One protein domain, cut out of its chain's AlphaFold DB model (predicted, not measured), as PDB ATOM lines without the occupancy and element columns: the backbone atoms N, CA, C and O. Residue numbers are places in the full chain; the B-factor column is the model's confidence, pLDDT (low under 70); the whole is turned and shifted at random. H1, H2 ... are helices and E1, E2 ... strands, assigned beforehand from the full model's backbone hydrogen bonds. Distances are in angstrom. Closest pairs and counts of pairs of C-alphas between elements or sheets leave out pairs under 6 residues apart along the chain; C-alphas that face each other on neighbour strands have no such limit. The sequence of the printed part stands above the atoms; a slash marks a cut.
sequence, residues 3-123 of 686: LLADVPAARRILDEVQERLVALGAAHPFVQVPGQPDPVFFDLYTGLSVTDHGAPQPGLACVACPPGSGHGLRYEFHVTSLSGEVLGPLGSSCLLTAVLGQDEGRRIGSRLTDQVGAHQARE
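AT A GLANCE: This is residues 3 to 123 of the 686 residues of an uncharacterized protein of Deinococcus gobiensis (strain DSM 21396 / JCM 16679 / CGMCC 1.7299 / I-0) (UniProt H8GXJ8). A small antiparallel sheet of three strands, E1, E2 and E3, has two long helices, H3 and H1, side by side along one end of it, H3 nearer the sheet; the tips of two long loops, near residues 35 and 68, lie at the end away from the helices. The sheet, in order E1 - E2 - E3, is a meander, each strand the antiparallel neighbour of the one before. The 121 printed residues, with three named helices and three named strands in the order H1 E1 E2 E3 H2 H3, are of mixed class. The whole is compact, with a radius of gyration of the C-alphas of 13.4 A and spans of 37 by 34 by 28 A.

IN THESE COORDINATES: E1, residues 48 to 57, is 20.0 A long and bends by 95 degrees at residue 54. E2, residues 73 to 80, measures 18.4 A, and E3, residues 86 to 90, 10.8 A. H3, residues 102 to 123, is 31.3 A long and ends with C-alpha 123 at (-33.532, 12.221, 0.922). H1, residues 8 to 23, is 23.0 A long, from C-alpha 8 at (-21.504, 16.371, 3.963). H2, residues 97 to 100, measures 5.5 A.

HOW THE PARTS SIT: E1 and E2 form a hairpin, with N 51 and O 76 2.9 A apart, within hydrogen-bond range. E2 and E3 form another, with N 87 and O 79 at 2.8 A. H3 is on the sheet but only grazes it, with residues 113 to 120; its closest C-alphas to E2 are those of Thr 113 and Tyr 75, 7.3 A apart. H1, not on the sheet, touches H3 at a shallow tilt of 20 degrees, opposite ways, with its residues 9 to 13 alone; the C-alphas of Ala 10 and Leu 112 come closest, 5.7 A. H2 touches H3 only at the corner, C-alphas 97 and 105 being closest at 4.2 A. H1 and H2 only just touch, with 3 pairs of C-alphas within 8 A, the closest Leu 21 and Leu 100 at 7.8 A. Every O i to N i+4 pair is within hydrogen-bond range in H3, 10 of 12 in H1; H2 is too short for one.

THE WHOLE: The C-alphas of Pro 37 and Arg 122 are farthest apart, 40.5 A. The printed part has no cut. The links H1 to E1 and E1 to E2 are long. Residues 58 to 59 and 67 to 72 have pLDDT under 70.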
ATOM      1  N   LEU A   3     -21.493   6.157  -1.056       87.38
ATOM      2  CA  LEU A   3     -20.239   6.469  -0.355       87.38
ATOM      3  C   LEU A   3     -20.499   7.366   0.858       87.38
ATOM      4  O   LEU A   3     -21.247   8.340   0.802       87.38
ATOM      5  N   LEU A   4     -19.835   7.068   1.973       86.31
ATOM      6  CA  LEU A   4     -20.029   7.801   3.225       86.31
ATOM      7  C   LEU A   4     -19.478   9.240   3.154       86.31
ATOM      8  O   LEU A   4     -19.946  10.119   3.878       86.31
ATOM      9  N   ALA A   5     -18.524   9.493   2.252       85.06
ATOM     10  CA  ALA A   5     -17.977  10.819   1.979       85.06
ATOM     11  C   ALA A   5     -18.922  11.742   1.184       85.06
ATOM     12  O   ALA A   5     -18.749  12.958   1.262       85.06
ATOM     13  N   ASP A   6     -19.924  11.199   0.479       84.69
ATOM     14  CA  ASP A   6     -20.901  11.995  -0.285       84.69
ATOM     15  C   ASP A   6     -21.896  12.721   0.638       84.69
ATOM     16  O   ASP A   6     -22.529  13.700   0.243       84.69
ATOM     17  N   VAL A   7     -22.017  12.277   1.897       85.69
ATOM     18  CA  VAL A   7     -22.869  12.895   2.920       85.69
ATOM     19  C   VAL A   7     -22.086  13.994   3.649       85.69
ATOM     20  O   VAL A   7     -21.238  13.666   4.484       85.69
ATOM     21  N   PRO A   8     -22.379  15.299   3.467       83.69
ATOM     22  CA  PRO A   8     -21.504  16.371   3.963       83.69
ATOM     23  C   PRO A   8     -21.333  16.410   5.489       83.69
ATOM     24  O   PRO A   8     -20.332  16.915   5.993       83.69
ATOM     25  N   ALA A   9     -22.301  15.879   6.241       83.94
ATOM     26  CA  ALA A   9     -22.226  15.791   7.698       83.94
ATOM     27  C   ALA A   9     -21.415  14.577   8.189       83.94
ATOM     28  O   ALA A   9     -20.706  14.694   9.185       83.94
ATOM     29  N   ALA A  10     -21.464  13.442   7.479       87.00
ATOM     30  CA  ALA A  10     -20.593  12.303   7.766       87.00
ATOM     31  C   ALA A  10     -19.155  12.595   7.315       87.00
ATOM     32  O   ALA A  10     -18.220  12.306   8.056       87.00
ATOM     33  N   ARG A  11     -18.978  13.274   6.172       87.19
ATOM     34  CA  ARG A  11     -17.681  13.730   5.657       87.19
ATOM     35  C   ARG A  11     -16.855  14.468   6.715       87.19
ATOM     36  O   ARG A  11     -15.728  14.065   6.954       87.19
ATOM     37  N   ARG A  12     -17.445  15.433   7.432       88.25
ATOM     38  CA  ARG A  12     -16.783  16.156   8.544       88.25
ATOM     39  C   ARG A  12     -16.287  15.238   9.669       88.25
ATOM     40  O   ARG A  12     -15.274  15.527  10.293       88.25
ATOM     41  N   ILE A  13     -16.995  14.139   9.939       91.06
ATOM     42  CA  ILE A  13     -16.585  13.136  10.934       91.06
ATOM     43  C   ILE A  13     -15.439  12.274  10.377       91.06
ATOM     44  O   ILE A  13     -14.534  11.910  11.120       91.06
ATOM     45  N   LEU A  14     -15.433  11.988   9.071       90.38
ATOM     46  CA  LEU A  14     -14.298  11.344   8.405       90.38
ATOM     47  C   LEU A  14     -13.063  12.257   8.395       90.38
ATOM     48  O   LEU A  14     -11.964  11.785   8.663       90.38
ATOM     49  N   ASP A  15     -13.225  13.562   8.182       89.69
ATOM     50  CA  ASP A  15     -12.113  14.514   8.267       89.69
ATOM     51  C   ASP A  15     -11.521  14.547   9.707       89.69
ATOM     52  O   ASP A  15     -10.306  14.434   9.868       89.69
ATOM     53  N   GLU A  16     -12.354  14.535  10.764       91.06
ATOM     54  CA  GLU A  16     -11.911  14.380  12.173       91.06
ATOM     55  C   GLU A  16     -11.171  13.045  12.421       91.06
ATOM     56  O   GLU A  16     -10.148  12.996  13.111       91.06
ATOM     57  N   VAL A  17     -11.660  11.937  11.852       88.81
ATOM     58  CA  VAL A  17     -10.974  10.634  11.916       88.81
ATOM     59  C   VAL A  17      -9.617  10.709  11.222       88.81
ATOM     60  O   VAL A  17      -8.627  10.217  11.762       88.81
ATOM     61  N   GLN A  18      -9.532  11.357  10.059       87.12
ATOM     62  CA  GLN A  18      -8.287  11.511   9.318       87.12
ATOM     63  C   GLN A  18      -7.244  12.328  10.096       87.12
ATOM     64  O   GLN A  18      -6.059  11.984  10.036       87.12
ATOM     65  N   GLU A  19      -7.650  13.359  10.835       86.81
ATOM     66  CA  GLU A  19      -6.762  14.107  11.738       86.81
ATOM     67  C   GLU A  19      -6.223  13.217  12.867       86.81
ATOM     68  O   GLU A  19      -5.010  13.172  13.097       86.81
ATOM     69  N   ARG A  20      -7.096  12.434  13.516       84.94
ATOM     70  CA  ARG A  20      -6.710  11.494  14.583       84.94
ATOM     71  C   ARG A  20      -5.763  10.399  14.081       84.94
ATOM     72  O   ARG A  20      -4.770  10.114  14.745       84.94
ATOM     73  N   LEU A  21      -6.007   9.837  12.894       82.56
ATOM     74  CA  LEU A  21      -5.103   8.872  12.251       82.56
ATOM     75  C   LEU A  21      -3.705   9.471  12.024       82.56
ATOM     76  O   LEU A  21      -2.704   8.837  12.351       82.56
ATOM     77  N   VAL A  22      -3.631  10.718  11.543       81.75
ATOM     78  CA  VAL A  22      -2.356  11.432  11.342       81.75
ATOM     79  C   VAL A  22      -1.631  11.682  12.666       81.75
ATOM     80  O   VAL A  22      -0.410  11.519  12.715       81.75
ATOM     81  N   ALA A  23      -2.353  12.028  13.736       77.69
ATOM     82  CA  ALA A  23      -1.783  12.195  15.076       77.69
ATOM     83  C   ALA A  23      -1.228  10.876  15.652       77.69
ATOM     84  O   ALA A  23      -0.174  10.878  16.284       77.69
ATOM     85  N   LEU A  24      -1.887   9.748  15.366       77.38
ATOM     86  CA  LEU A  24      -1.425   8.392  15.697       77.38
ATOM     87  C   LEU A  24      -0.318   7.870  14.755       77.38
ATOM     88  O   LEU A  24       0.201   6.776  14.958       77.38
ATOM     89  N   GLY A  25       0.049   8.626  13.715       75.44
ATOM     90  CA  GLY A  25       1.040   8.224  12.711       75.44
ATOM     91  C   GLY A  25       0.542   7.202  11.679       75.44
ATOM     92  O   GLY A  25       1.327   6.781  10.827       75.44
ATOM     93  N   ALA A  26      -0.739   6.829  11.712       73.06
ATOM     94  CA  ALA A  26      -1.355   5.903  10.770       73.06
ATOM     95  C   ALA A  26      -1.636   6.587   9.419       73.06
ATOM     96  O   ALA A  26      -2.240   7.660   9.356       73.06
ATOM     97  N   ALA A  27      -1.221   5.950   8.321       73.19
ATOM     98  CA  ALA A  27      -1.509   6.436   6.969       73.19
ATOM     99  C   ALA A  27      -2.965   6.167   6.550       73.19
ATOM    100  O   ALA A  27      -3.585   7.009   5.906       73.19
ATOM    101  N   HIS A  28      -3.500   5.011   6.952       79.69
ATOM    102  CA  HIS A  28      -4.832   4.517   6.615       79.69
ATOM    103  C   HIS A  28      -5.503   3.912   7.857       79.69
ATOM    104  O   HIS A  28      -4.798   3.365   8.713       79.69
ATOM    105  N   PRO A  29      -6.842   3.964   7.965       85.25
ATOM    106  CA  PRO A  29      -7.575   3.079   8.862       85.25
ATOM    107  C   PRO A  29      -7.474   1.616   8.390       85.25
ATOM    108  O   PRO A  29      -7.184   1.338   7.223       85.25
ATOM    109  N   PHE A  30      -7.753   0.680   9.297       88.56
ATOM    110  CA  PHE A  30      -7.863  -0.743   8.992       88.56
ATOM    111  C   PHE A  30      -8.985  -1.405   9.795       88.56
ATOM    112  O   PHE A  30      -9.336  -0.952  10.886       88.56
ATOM    113  N   VAL A  31      -9.519  -2.501   9.261       88.94
ATOM    114  CA  VAL A  31     -10.419  -3.415   9.977       88.94
ATOM    115  C   VAL A  31      -9.658  -4.698  10.291       88.94
ATOM    116  O   VAL A  31      -8.992  -5.248   9.417       88.94
ATOM    117  N   GLN A  32      -9.771  -5.193  11.525       85.31
ATOM    118  CA  GLN A  32      -9.349  -6.552  11.859       85.31
ATOM    119  C   GLN A  32     -10.562  -7.482  11.797       85.31
ATOM    120  O   GLN A  32     -11.571  -7.227  12.455       85.31
ATOM    121  N   VAL A  33     -10.446  -8.571  11.040       84.31
ATOM    122  CA  VAL A  33     -11.475  -9.613  10.938       84.31
ATOM    123  C   VAL A  33     -11.039 -10.825  11.766       84.31
ATOM    124  O   VAL A  33      -9.908 -11.291  11.599       84.31
ATOM    125  N   PRO A  34     -11.886 -11.368  12.661       81.56
ATOM    126  CA  PRO A  34     -11.588 -12.601  13.378       81.56
ATOM    127  C   PRO A  34     -11.311 -13.759  12.408       81.56
ATOM    128  O   PRO A  34     -12.163 -14.129  11.607       81.56
ATOM    129  N   GLY A  35     -10.113 -14.339  12.491       75.69
ATOM    130  CA  GLY A  35      -9.682 -15.452  11.636       75.69
ATOM    131  C   GLY A  35      -8.896 -15.053  10.381       75.69
ATOM    132  O   GLY A  35      -8.251 -15.924   9.802       75.69
ATOM    133  N   GLN A  36      -8.861 -13.771   9.994       81.88
ATOM    134  CA  GLN A  36      -7.862 -13.273   9.040       81.88
ATOM    135  C   GLN A  36      -6.582 -12.866   9.799       81.88
ATOM    136  O   GLN A  36      -6.690 -12.220  10.846       81.88
ATOM    137  N   PRO A  37      -5.379 -13.241   9.318       75.88
ATOM    138  CA  PRO A  37      -4.122 -12.881   9.977       75.88
ATOM    139  C   PRO A  37      -3.753 -11.407   9.759       75.88
ATOM    140  O   PRO A  37      -3.280 -10.753  10.685       75.88
ATOM    141  N   ASP A  38      -4.002 -10.883   8.558       83.31
ATOM    142  CA  ASP A  38      -3.601  -9.541   8.145       83.31
ATOM    143  C   ASP A  38      -4.747  -8.521   8.313       83.31
ATOM    144  O   ASP A  38      -5.903  -8.841   8.024       83.31
ATOM    145  N   PRO A  39      -4.464  -7.285   8.767       86.50
ATOM    146  CA  PRO A  39      -5.460  -6.220   8.866       86.50
ATOM    147  C   PRO A  39      -5.813  -5.630   7.492       86.50
ATOM    148  O   PRO A  39      -4.942  -5.290   6.687       86.50
ATOM    149  N   VAL A  40      -7.107  -5.421   7.242       86.44
ATOM    150  CA  VAL A  40      -7.621  -4.901   5.966       86.44
ATOM    151  C   VAL A  40      -7.589  -3.371   5.973       86.44
ATOM    152  O   VAL A  40      -8.486  -2.719   6.510       86.44
ATOM    153  N   PHE A  41      -6.541  -2.790   5.383       86.75
ATOM    154  CA  PHE A  41      -6.394  -1.340   5.196       86.75
ATOM    155  C   PHE A  41      -7.299  -0.801   4.082       86.75
ATOM    156  O   PHE A  41      -7.457  -1.439   3.037       86.75
ATOM    157  N   PHE A  42      -7.831   0.409   4.269       85.75
ATOM    158  CA  PHE A  42      -8.753   1.051   3.324       85.75
ATOM    159  C   PHE A  42      -8.551   2.566   3.211       85.75
ATOM    160  O   PHE A  42      -7.899   3.190   4.050       85.75
ATOM    161  N   ASP A  43      -9.106   3.182   2.166       87.25
ATOM    162  CA  ASP A  43      -9.207   4.640   2.093       87.25
ATOM    163  C   ASP A  43     -10.482   5.126   2.791       87.25
ATOM    164  O   ASP A  43     -11.574   4.605   2.570       87.25
ATOM    165  N   LEU A  44     -10.349   6.151   3.629       84.38
ATOM    166  CA  LEU A  44     -11.433   6.613   4.491       84.38
ATOM    167  C   LEU A  44     -12.594   7.251   3.708       84.38
ATOM    168  O   LEU A  44     -13.722   7.254   4.195       84.38
ATOM    169  N   TYR A  45     -12.340   7.791   2.513       85.62
ATOM    170  CA  TYR A  45     -13.324   8.575   1.760       85.62
ATOM    171  C   TYR A  45     -13.913   7.819   0.568       85.62
ATOM    172  O   TYR A  45     -15.089   7.989   0.257       85.62
ATOM    173  N   THR A  46     -13.108   6.986  -0.086       84.12
ATOM    174  CA  THR A  46     -13.499   6.186  -1.258       84.12
ATOM    175  C   THR A  46     -13.736   4.713  -0.920       84.12
ATOM    176  O   THR A  46     -14.493   4.046  -1.621       84.12
ATOM    177  N   GLY A  47     -13.149   4.211   0.172       81.75
ATOM    178  CA  GLY A  47     -13.365   2.849   0.661       81.75
ATOM    179  C   GLY A  47     -14.607   2.683   1.539       81.75
ATOM    180  O   GLY A  47     -15.115   1.571   1.647       81.75
ATOM    181  N   LEU A  48     -15.130   3.755   2.147       90.56
ATOM    182  CA  LEU A  48     -16.310   3.678   3.015       90.56
ATOM    183  C   LEU A  48     -17.622   3.882   2.259       90.56
ATOM    184  O   LEU A  48     -17.895   4.957   1.723       90.56
ATOM    185  N   SER A  49     -18.484   2.871   2.323       91.00
ATOM    186  CA  SER A  49     -19.849   2.905   1.791       91.00
ATOM    187  C   SER A  49     -20.859   2.347   2.794       91.00
ATOM    188  O   SER A  49     -20.490   1.617   3.714       91.00
ATOM    189  N   VAL A  50     -22.134   2.726   2.654       91.12
ATOM    190  CA  VAL A  50     -23.194   2.367   3.610       91.12
ATOM    191  C   VAL A  50     -24.540   2.071   2.939       91.12
ATOM    192  O   VAL A  50     -24.891   2.660   1.911       91.12
ATOM    193  N   THR A  51     -25.309   1.170   3.549       87.69
ATOM    194  CA  THR A  51     -26.702   0.835   3.224       87.69
ATOM    195  C   THR A  51     -27.551   0.916   4.501       87.69
ATOM    196  O   THR A  51     -27.245   0.245   5.484       87.69
ATOM    197  N   ASP A  52     -28.607   1.743   4.513       83.62
ATOM    198  CA  ASP A  52     -29.657   1.711   5.549       83.62
ATOM    199  C   ASP A  52     -30.701   0.669   5.137       83.62
ATOM    200  O   ASP A  52     -31.381   0.839   4.127       83.62
ATOM    201  N   HIS A  53     -30.838  -0.398   5.921       77.75
ATOM    202  CA  HIS A  53     -31.855  -1.437   5.729       77.75
ATOM    203  C   HIS A  53     -33.226  -1.046   6.306       77.75
ATOM    204  O   HIS A  53     -34.152  -1.857   6.335       77.75
ATOM    205  N   GLY A  54     -33.365   0.183   6.816       71.62
ATOM    206  CA  GLY A  54     -34.587   0.742   7.396       71.62
ATOM    207  C   GLY A  54     -34.870   0.237   8.814       71.62
ATOM    208  O   GLY A  54     -35.148   1.045   9.709       71.62
ATOM    209  N   ALA A  55     -34.756  -1.070   9.030       74.06
ATOM    210  CA  ALA A  55     -34.880  -1.765  10.308       74.06
ATOM    211  C   ALA A  55     -33.609  -2.595  10.604       74.06
ATOM    212  O   ALA A  55     -32.838  -2.865   9.681       74.06
ATOM    213  N   PRO A  56     -33.352  -2.992  11.866       77.56
ATOM    214  CA  PRO A  56     -32.283  -3.935  12.198       77.56
ATOM    215  C   PRO A  56     -32.540  -5.296  11.541       77.56
ATOM    216  O   PRO A  56     -33.582  -5.902  11.778       77.56
ATOM    217  N   GLN A  57     -31.604  -5.778  10.724       77.31
ATOM    218  CA  GLN A  57     -31.762  -7.030   9.984       77.31
ATOM    219  C   GLN A  57     -31.157  -8.207  10.773       77.31
ATOM    220  O   GLN A  57     -29.947  -8.209  11.009       77.31
ATOM    221  N   PRO A  58     -31.943  -9.216  11.199       65.19
ATOM    222  CA  PRO A  58     -31.490 -10.213  12.177       65.19
ATOM    223  C   PRO A  58     -30.388 -11.156  11.664       65.19
ATOM    224  O   PRO A  58     -29.542 -11.567  12.452       65.19
ATOM    225  N   GLY A  59     -30.350 -11.459  10.361       67.12
ATOM    226  CA  GLY A  59     -29.281 -12.263   9.742       67.12
ATOM    227  C   GLY A  59     -27.999 -11.481   9.410       67.12
ATOM    228  O   GLY A  59     -26.998 -12.069   9.006       67.12
ATOM    229  N   LEU A  60     -28.013 -10.155   9.565       73.06
ATOM    230  CA  LEU A  60     -26.961  -9.245   9.107       73.06
ATOM    231  C   LEU A  60     -25.989  -8.943  10.258       73.06
ATOM    232  O   LEU A  60     -26.100  -7.933  10.952       73.06
ATOM    233  N   ALA A  61     -25.051  -9.866  10.484       78.94
ATOM    234  CA  ALA A  61     -24.035  -9.777  11.534       78.94
ATOM    235  C   ALA A  61     -22.757  -9.048  11.068       78.94
ATOM    236  O   ALA A  61     -22.345  -9.152   9.915       78.94
ATOM    237  N   CYS A  62     -22.092  -8.343  11.986       84.88
ATOM    238  CA  CYS A  62     -20.825  -7.656  11.718       84.88
ATOM    239  C   CYS A  62     -19.651  -8.647  11.594       84.88
ATOM    240  O   CYS A  62     -19.316  -9.313  12.574       84.88
ATOM    241  N   VAL A  63     -18.958  -8.680  10.449       85.56
ATOM    242  CA  VAL A  63     -17.810  -9.585  10.209       85.56
ATOM    243  C   VAL A  63     -16.574  -9.259  11.051       85.56
ATOM    244  O   VAL A  63     -15.711 -10.109  11.214       85.56
ATOM    245  N   ALA A  64     -16.486  -8.052  11.617       82.38
ATOM    246  CA  ALA A  64     -15.433  -7.678  12.564       82.38
ATOM    247  C   ALA A  64     -15.759  -8.061  14.026       82.38
ATOM    248  O   ALA A  64     -14.951  -7.820  14.923       82.38
ATOM    249  N   CYS A  65     -16.933  -8.649  14.291       80.19
ATOM    250  CA  CYS A  65     -17.299  -9.177  15.603       80.19
ATOM    251  C   CYS A  65     -17.107 -10.704  15.673       80.19
ATOM    252  O   CYS A  65     -17.179 -11.384  14.649       80.19
ATOM    253  N   PRO A  66     -16.928 -11.285  16.875       71.25
ATOM    254  CA  PRO A  66     -16.950 -12.735  17.046       71.25
ATOM    255  C   PRO A  66     -18.277 -13.355  16.561       71.25
ATOM    256  O   PRO A  66     -19.341 -12.759  16.789       71.25
ATOM    257  N   PRO A  67     -18.252 -14.560  15.956       64.81
ATOM    258  CA  PRO A  67     -19.463 -15.308  15.623       64.81
ATOM    259  C   PRO A  67     -20.377 -15.482  16.843       64.81
ATOM    260  O   PRO A  67     -19.906 -15.756  17.945       64.81
ATOM    261  N   GLY A  68     -21.688 -15.306  16.654       59.16
ATOM    262  CA  GLY A  68     -22.680 -15.391  17.736       59.16
ATOM    263  C   GLY A  68     -22.859 -14.119  18.581       59.16
ATOM    264  O   GLY A  68     -23.650 -14.131  19.516       59.16
ATOM    265  N   SER A  69     -22.197 -13.004  18.248       60.12
ATOM    266  CA  SER A  69     -22.332 -11.717  18.969       60.12
ATOM    267  C   SER A  69     -23.700 -11.013  18.846       60.12
ATOM    268  O   SER A  69     -23.924 -10.006  19.512       60.12
ATOM    269  N   GLY A  70     -24.641 -11.556  18.063       54.72
ATOM    270  CA  GLY A  70     -26.080 -11.426  18.337       54.72
ATOM    271  C   GLY A  70     -26.739 -10.058  18.125       54.72
ATOM    272  O   GLY A  70     -27.764  -9.786  18.750       54.72
ATOM    273  N   HIS A  71     -26.191  -9.180  17.278       57.03
ATOM    274  CA  HIS A  71     -26.794  -7.876  16.970       57.03
ATOM    275  C   HIS A  71     -26.981  -7.686  15.461       57.03
ATOM    276  O   HIS A  71     -26.005  -7.527  14.728       57.03
ATOM    277  N   GLY A  72     -28.240  -7.685  15.016       66.75
ATOM    278  CA  GLY A  72     -28.609  -7.433  13.624       66.75
ATOM    279  C   GLY A  72     -28.373  -5.978  13.225       66.75
ATOM    280  O   GLY A  72     -28.849  -5.052  13.889       66.75
ATOM    281  N   LEU A  73     -27.626  -5.756  12.147       78.88
ATOM    282  CA  LEU A  73     -27.288  -4.416  11.680       78.88
ATOM    283  C   LEU A  73     -28.483  -3.762  10.972       78.88
ATOM    284  O   LEU A  73     -29.068  -4.327  10.053       78.88
ATOM    285  N   ARG A  74     -28.823  -2.530  11.371       81.94
ATOM    286  CA  ARG A  74     -29.686  -1.650  10.563       81.94
ATOM    287  C   ARG A  74     -28.897  -0.972   9.447       81.94
ATOM    288  O   ARG A  74     -29.377  -0.858   8.327       81.94
ATOM    289  N   TYR A  75     -27.712  -0.473   9.780       86.19
ATOM    290  CA  TYR A  75     -26.826   0.190   8.837       86.19
ATOM    291  C   TYR A  75     -25.652  -0.739   8.573       86.19
ATOM    292  O   TYR A  75     -24.846  -1.002   9.468       86.19
ATOM    293  N   GLU A  76     -25.598  -1.252   7.356       90.06
ATOM    294  CA  GLU A  76     -24.502  -2.068   6.863       90.06
ATOM    295  C   GLU A  76     -23.450  -1.145   6.259       90.06
ATOM    296  O   GLU A  76     -23.716  -0.439   5.285       90.06
ATOM    297  N   PHE A  77     -22.261  -1.131   6.853       90.44
ATOM    298  CA  PHE A  77     -21.097  -0.468   6.282       90.44
ATOM    299  C   PHE A  77     -20.266  -1.498   5.517       90.44
ATOM    300  O   PHE A  77     -20.074  -2.619   5.995       90.44
ATOM    301  N   HIS A  78     -19.734  -1.105   4.362       91.56
ATOM    302  CA  HIS A  78     -18.701  -1.863   3.665       91.56
ATOM    303  C   HIS A  78     -17.420  -1.043   3.568       91.56
ATOM    304  O   HIS A  78     -17.444   0.184   3.410       91.56
ATOM    305  N   VAL A  79     -16.308  -1.764   3.642       91.19
ATOM    306  CA  VAL A  79     -14.940  -1.277   3.523       91.19
ATOM    307  C   VAL A  79     -14.340  -1.870   2.253       91.19
ATOM    308  O   VAL A  79     -14.041  -3.060   2.207       91.19
ATOM    309  N   THR A  80     -14.155  -1.056   1.217       88.62
ATOM    310  CA  THR A  80     -13.330  -1.428   0.062       88.62
ATOM    311  C   THR A  80     -11.865  -1.202   0.422       88.62
ATOM    312  O   THR A  80     -11.453  -0.077   0.718       88.62
ATOM    313  N   SER A  81     -11.079  -2.273   0.419       86.44
ATOM    314  CA  SER A  81      -9.662  -2.257   0.769       86.44
ATOM    315  C   SER A  81      -8.800  -1.536  -0.276       86.44
ATOM    316  O   SER A  81      -9.200  -1.329  -1.424       86.44
ATOM    317  N   LEU A  82      -7.542  -1.252   0.079       71.62
ATOM    318  CA  LEU A  82      -6.520  -0.757  -0.861       71.62
ATOM    319  C   LEU A  82      -6.081  -1.796  -1.925       71.62
ATOM    320  O   LEU A  82      -5.262  -1.476  -2.794       71.62
ATOM    321  N   SER A  83      -6.602  -3.029  -1.863       75.25
ATOM    322  CA  SER A  83      -6.488  -4.063  -2.905       75.25
ATOM    323  C   SER A  83      -7.761  -4.218  -3.755       75.25
ATOM    324  O   SER A  83      -7.739  -4.960  -4.735       75.25
ATOM    325  N   GLY A  84      -8.849  -3.504  -3.433       74.12
ATOM    326  CA  GLY A  84     -10.137  -3.585  -4.135       74.12
ATOM    327  C   GLY A  84     -11.075  -4.695  -3.643       74.12
ATOM    328  O   GLY A  84     -12.112  -4.928  -4.261       74.12
ATOM    329  N   GLU A  85     -10.739  -5.370  -2.544       85.12
ATOM    330  CA  GLU A  85     -11.615  -6.330  -1.866       85.12
ATOM    331  C   GLU A  85     -12.695  -5.577  -1.077       85.12
ATOM    332  O   GLU A  85     -12.381  -4.641  -0.345       85.12
ATOM    333  N   VAL A  86     -13.967  -5.963  -1.214       88.44
ATOM    334  CA  VAL A  86     -15.080  -5.332  -0.485       88.44
ATOM    335  C   VAL A  86     -15.421  -6.167   0.742       88.44
ATOM    336  O   VAL A  86     -16.001  -7.245   0.627       88.44
ATOM    337  N   LEU A  87     -15.088  -5.646   1.921       87.94
ATOM    338  CA  LEU A  87     -15.331  -6.284   3.206       87.94
ATOM    339  C   LEU A  87     -16.613  -5.751   3.867       87.94
ATOM    340  O   LEU A  87     -16.780  -4.546   4.059       87.94
ATOM    341  N   GLY A  88     -17.500  -6.656   4.267       86.62
ATOM    342  CA  GLY A  88     -18.707  -6.384   5.049       86.62
ATOM    343  C   GLY A  88     -19.527  -7.666   5.249       86.62
ATOM    344  O   GLY A  88     -19.126  -8.705   4.722       86.62
ATOM    345  N   PRO A  89     -20.647  -7.625   5.993       89.25
ATOM    346  CA  PRO A  89     -21.233  -6.451   6.651       89.25
ATOM    347  C   PRO A  89     -20.405  -5.933   7.839       89.25
ATOM    348  O   PRO A  89     -19.886  -6.726   8.623       89.25
ATOM    349  N   LEU A  90     -20.306  -4.614   8.038       88.19
ATOM    350  CA  LEU A  90     -19.688  -4.011   9.230       88.19
ATOM    351  C   LEU A  90     -20.664  -3.124  10.006       88.19
ATOM    352  O   LEU A  90     -21.419  -2.342   9.431       88.19
ATOM    353  N   GLY A  91     -20.582  -3.198  11.335       88.12
ATOM    354  CA  GLY A  91     -21.201  -2.235  12.242       88.12
ATOM    355  C   GLY A  91     -20.343  -0.976  12.401       88.12
ATOM    356  O   GLY A  91     -19.117  -1.053  12.501       88.12
ATOM    357  N   SER A  92     -20.991   0.187  12.481       86.12
ATOM    358  CA  SER A  92     -20.338   1.503  12.579       86.12
ATOM    359  C   SER A  92     -19.360   1.639  13.751       86.12
ATOM    360  O   SER A  92     -18.315   2.269  13.616       86.12
ATOM    361  N   SER A  93     -19.670   1.028  14.895       83.31
ATOM    362  CA  SER A  93     -18.814   0.997  16.086       83.31
ATOM    363  C   SER A  93     -17.552   0.147  15.900       83.31
ATOM    364  O   SER A  93     -16.510   0.450  16.481       83.31
ATOM    365  N   CYS A  94     -17.615  -0.901  15.078       85.19
ATOM    366  CA  CYS A  94     -16.490  -1.791  14.790       85.19
ATOM    367  C   CYS A  94     -15.509  -1.157  13.794       85.19
ATOM    368  O   CYS A  94     -14.300  -1.318  13.954       85.19
ATOM    369  N   LEU A  95     -16.038  -0.386  12.835       86.94
ATOM    370  CA  LEU A  95     -15.354   0.239  11.694       86.94
ATOM    371  C   LEU A  95     -13.992   0.886  12.015       86.94
ATOM    372  O   LEU A  95     -13.080   0.842  11.197       86.94
ATOM    373  N   LEU A  96     -13.871   1.508  13.193       87.31
ATOM    374  CA  LEU A  96     -12.681   2.251  13.627       87.31
ATOM    375  C   LEU A  96     -12.147   1.810  15.001       87.31
ATOM    376  O   LEU A  96     -11.131   2.334  15.457       87.31
ATOM    377  N   THR A  97     -12.788   0.833  15.658       85.88
ATOM    378  CA  THR A  97     -12.399   0.356  17.003       85.88
ATOM    379  C   THR A  97     -10.966  -0.185  17.036       85.88
ATOM    380  O   THR A  97     -10.250   0.039  18.010       85.88
ATOM    381  N   ALA A  98     -10.521  -0.852  15.966       81.31
ATOM    382  CA  ALA A  98      -9.169  -1.407  15.870       81.31
ATOM    383  C   ALA A  98      -8.064  -0.333  15.758       81.31
ATOM    384  O   ALA A  98      -6.911  -0.619  16.063       81.31
ATOM    385  N   VAL A  99      -8.413   0.894  15.345       85.19
ATOM    386  CA  VAL A  99      -7.450   1.965  15.026       85.19
ATOM    387  C   VAL A  99      -7.486   3.114  16.035       85.19
ATOM    388  O   VAL A  99      -6.450   3.695  16.343       85.19
ATOM    389  N   LEU A 100      -8.672   3.449  16.552       84.88
ATOM    390  CA  LEU A 100      -8.895   4.566  17.484       84.88
ATOM    391  C   LEU A 100      -9.168   4.104  18.928       84.88
ATOM    392  O   LEU A 100      -9.394   4.935  19.807       84.88
ATOM    393  N   GLY A 101      -9.164   2.791  19.181       84.94
ATOM    394  CA  GLY A 101      -9.582   2.196  20.450       84.94
ATOM    395  C   GLY A 101     -11.105   2.053  20.572       84.94
ATOM    396  O   GLY A 101     -11.873   2.646  19.812       84.94
ATOM    397  N   GLN A 102     -11.554   1.245  21.541       83.38
ATOM    398  CA  GLN A 102     -12.967   0.855  21.656       83.38
ATOM    399  C   GLN A 102     -13.903   2.044  21.914       83.38
ATOM    400  O   GLN A 102     -14.930   2.159  21.249       83.38
ATOM    401  N   ASP A 103     -13.568   2.933  22.850       86.62
ATOM    402  CA  ASP A 103     -14.492   3.991  23.280       86.62
ATOM    403  C   ASP A 103     -14.658   5.090  22.225       86.62
ATOM    404  O   ASP A 103     -15.781   5.468  21.888       86.62
ATOM    405  N   GLU A 104     -13.558   5.562  21.631       85.50
ATOM    406  CA  GLU A 104     -13.621   6.566  20.566       85.50
ATOM    407  C   GLU A 104     -14.136   5.961  19.247       85.50
ATOM    408  O   GLU A 104     -14.945   6.590  18.566       85.50
ATOM    409  N   GLY A 105     -13.770   4.712  18.923       86.06
ATOM    410  CA  GLY A 105     -14.334   3.978  17.786       86.06
ATOM    411  C   GLY A 105     -15.857   3.833  17.881       86.06
ATOM    412  O   GLY A 105     -16.567   4.118  16.914       86.06
ATOM    413  N   ARG A 106     -16.387   3.498  19.067       86.31
ATOM    414  CA  ARG A 106     -17.835   3.483  19.349       86.31
ATOM    415  C   ARG A 106     -18.466   4.872  19.250       86.31
ATOM    416  O   ARG A 106     -19.504   5.012  18.605       86.31
ATOM    417  N   ARG A 107     -17.851   5.896  19.850       90.88
ATOM    418  CA  ARG A 107     -18.348   7.287  19.846       90.88
ATOM    419  C   ARG A 107     -18.456   7.861  18.432       90.88
ATOM    420  O   ARG A 107     -19.469   8.470  18.087       90.88
ATOM    421  N   ILE A 108     -17.435   7.649  17.608       90.44
ATOM    422  CA  ILE A 108     -17.413   8.074  16.205       90.44
ATOM    423  C   ILE A 108     -18.375   7.219  15.371       90.44
ATOM    424  O   ILE A 108     -19.136   7.773  14.580       90.44
ATOM    425  N   GLY A 109     -18.427   5.904  15.608       89.50
ATOM    426  CA  GLY A 109     -19.397   5.005  14.980       89.50
ATOM    427  C   GLY A 109     -20.849   5.436  15.205       89.50
ATOM    428  O   GLY A 109     -21.613   5.530  14.243       89.50
ATOM    429  N   SER A 110     -21.223   5.794  16.440       89.44
ATOM    430  CA  SER A 110     -22.546   6.363  16.742       89.44
ATOM    431  C   SER A 110     -22.798   7.626  15.921       89.44
ATOM    432  O   SER A 110     -23.739   7.657  15.137       89.44
ATOM    433  N   ARG A 111     -21.894   8.616  15.983       93.12
ATOM    434  CA  ARG A 111     -22.047   9.887  15.249       93.12
ATOM    435  C   ARG A 111     -22.196   9.688  13.736       93.12
ATOM    436  O   ARG A 111     -23.006  10.374  13.116       93.12
ATOM    437  N   LEU A 112     -21.448   8.757  13.136       90.31
ATOM    438  CA  LEU A 112     -21.607   8.388  11.721       90.31
ATOM    439  C   LEU A 112     -22.997   7.795  11.455       90.31
ATOM    440  O   LEU A 112     -23.653   8.188  10.494       90.31
ATOM    441  N   THR A 113     -23.467   6.906  12.332       89.06
ATOM    442  CA  THR A 113     -24.813   6.305  12.281       89.06
ATOM    443  C   THR A 113     -25.908   7.375  12.330       89.06
ATOM    444  O   THR A 113     -26.836   7.349  11.520       89.06
ATOM    445  N   ASP A 114     -25.760   8.361  13.218       89.75
ATOM    446  CA  ASP A 114     -26.704   9.468  13.388       89.75
ATOM    447  C   ASP A 114     -26.773  10.351  12.129       89.75
ATOM    448  O   ASP A 114     -27.865  10.690  11.663       89.75
ATOM    449  N   GLN A 115     -25.625  10.684  11.521       89.50
ATOM    450  CA  GLN A 115     -25.597  11.484  10.286       89.50
ATOM    451  C   GLN A 115     -26.094  10.708   9.059       89.50
ATOM    452  O   GLN A 115     -26.752  11.297   8.199       89.50
ATOM    453  N   VAL A 116     -25.836   9.399   8.982       86.94
ATOM    454  CA  VAL A 116     -26.395   8.510   7.949       86.94
ATOM    455  C   VAL A 116     -27.923   8.468   8.058       86.94
ATOM    456  O   VAL A 116     -28.610   8.715   7.065       86.94
ATOM    457  N   GLY A 117     -28.464   8.260   9.262       85.12
ATOM    458  CA  GLY A 117     -29.909   8.267   9.509       85.12
ATOM    459  C   GLY A 117     -30.573   9.614   9.212       85.12
ATOM    460  O   GLY A 117     -31.633   9.653   8.583       85.12
ATOM    461  N   ALA A 118     -29.933  10.721   9.604       86.12
ATOM    462  CA  ALA A 118     -30.414  12.077   9.339       86.12
ATOM    463  C   ALA A 118     -30.351  12.462   7.849       86.12
ATOM    464  O   ALA A 118     -31.203  13.216   7.381       86.12
ATOM    465  N   HIS A 119     -29.375  11.952   7.092       86.06
ATOM    466  CA  HIS A 119     -29.327  12.126   5.640       86.06
ATOM    467  C   HIS A 119     -30.415  11.307   4.939       86.06
ATOM    468  O   HIS A 119     -31.175  11.877   4.161       86.06
ATOM    469  N   GLN A 120     -30.570  10.022   5.280       83.50
ATOM    470  CA  GLN A 120     -31.638   9.179   4.727       83.50
ATOM    471  C   GLN A 120     -33.029   9.778   4.966       83.50
ATOM    472  O   GLN A 120     -33.818   9.872   4.035       83.50
ATOM    473  N   ALA A 121     -33.304  10.290   6.171       82.81
ATOM    474  CA  ALA A 121     -34.570  10.967   6.461       82.81
ATOM    475  C   ALA A 121     -34.805  12.241   5.618       82.81
ATOM    476  O   ALA A 121     -35.955  12.610   5.388       82.81
ATOM    477  N   ARG A 122     -33.744  12.917   5.148       85.19
ATOM    478  CA  ARG A 122     -33.849  14.089   4.259       85.19
ATOM    479  C   ARG A 122     -34.051  13.693   2.803       85.19
ATOM    480  O   ARG A 122     -34.869  14.324   2.142       85.19
ATOM    481  N   GLU A 123     -33.345  12.679   2.305       85.38
ATOM    482  CA  GLU A 123     -33.532  12.221   0.922       85.38
ATOM    483  C   GLU A 123     -34.879  11.515   0.737       85.38
ATOM    484  O   GLU A 123     -35.568  11.805  -0.234       85.38
TER     485      GLU A 123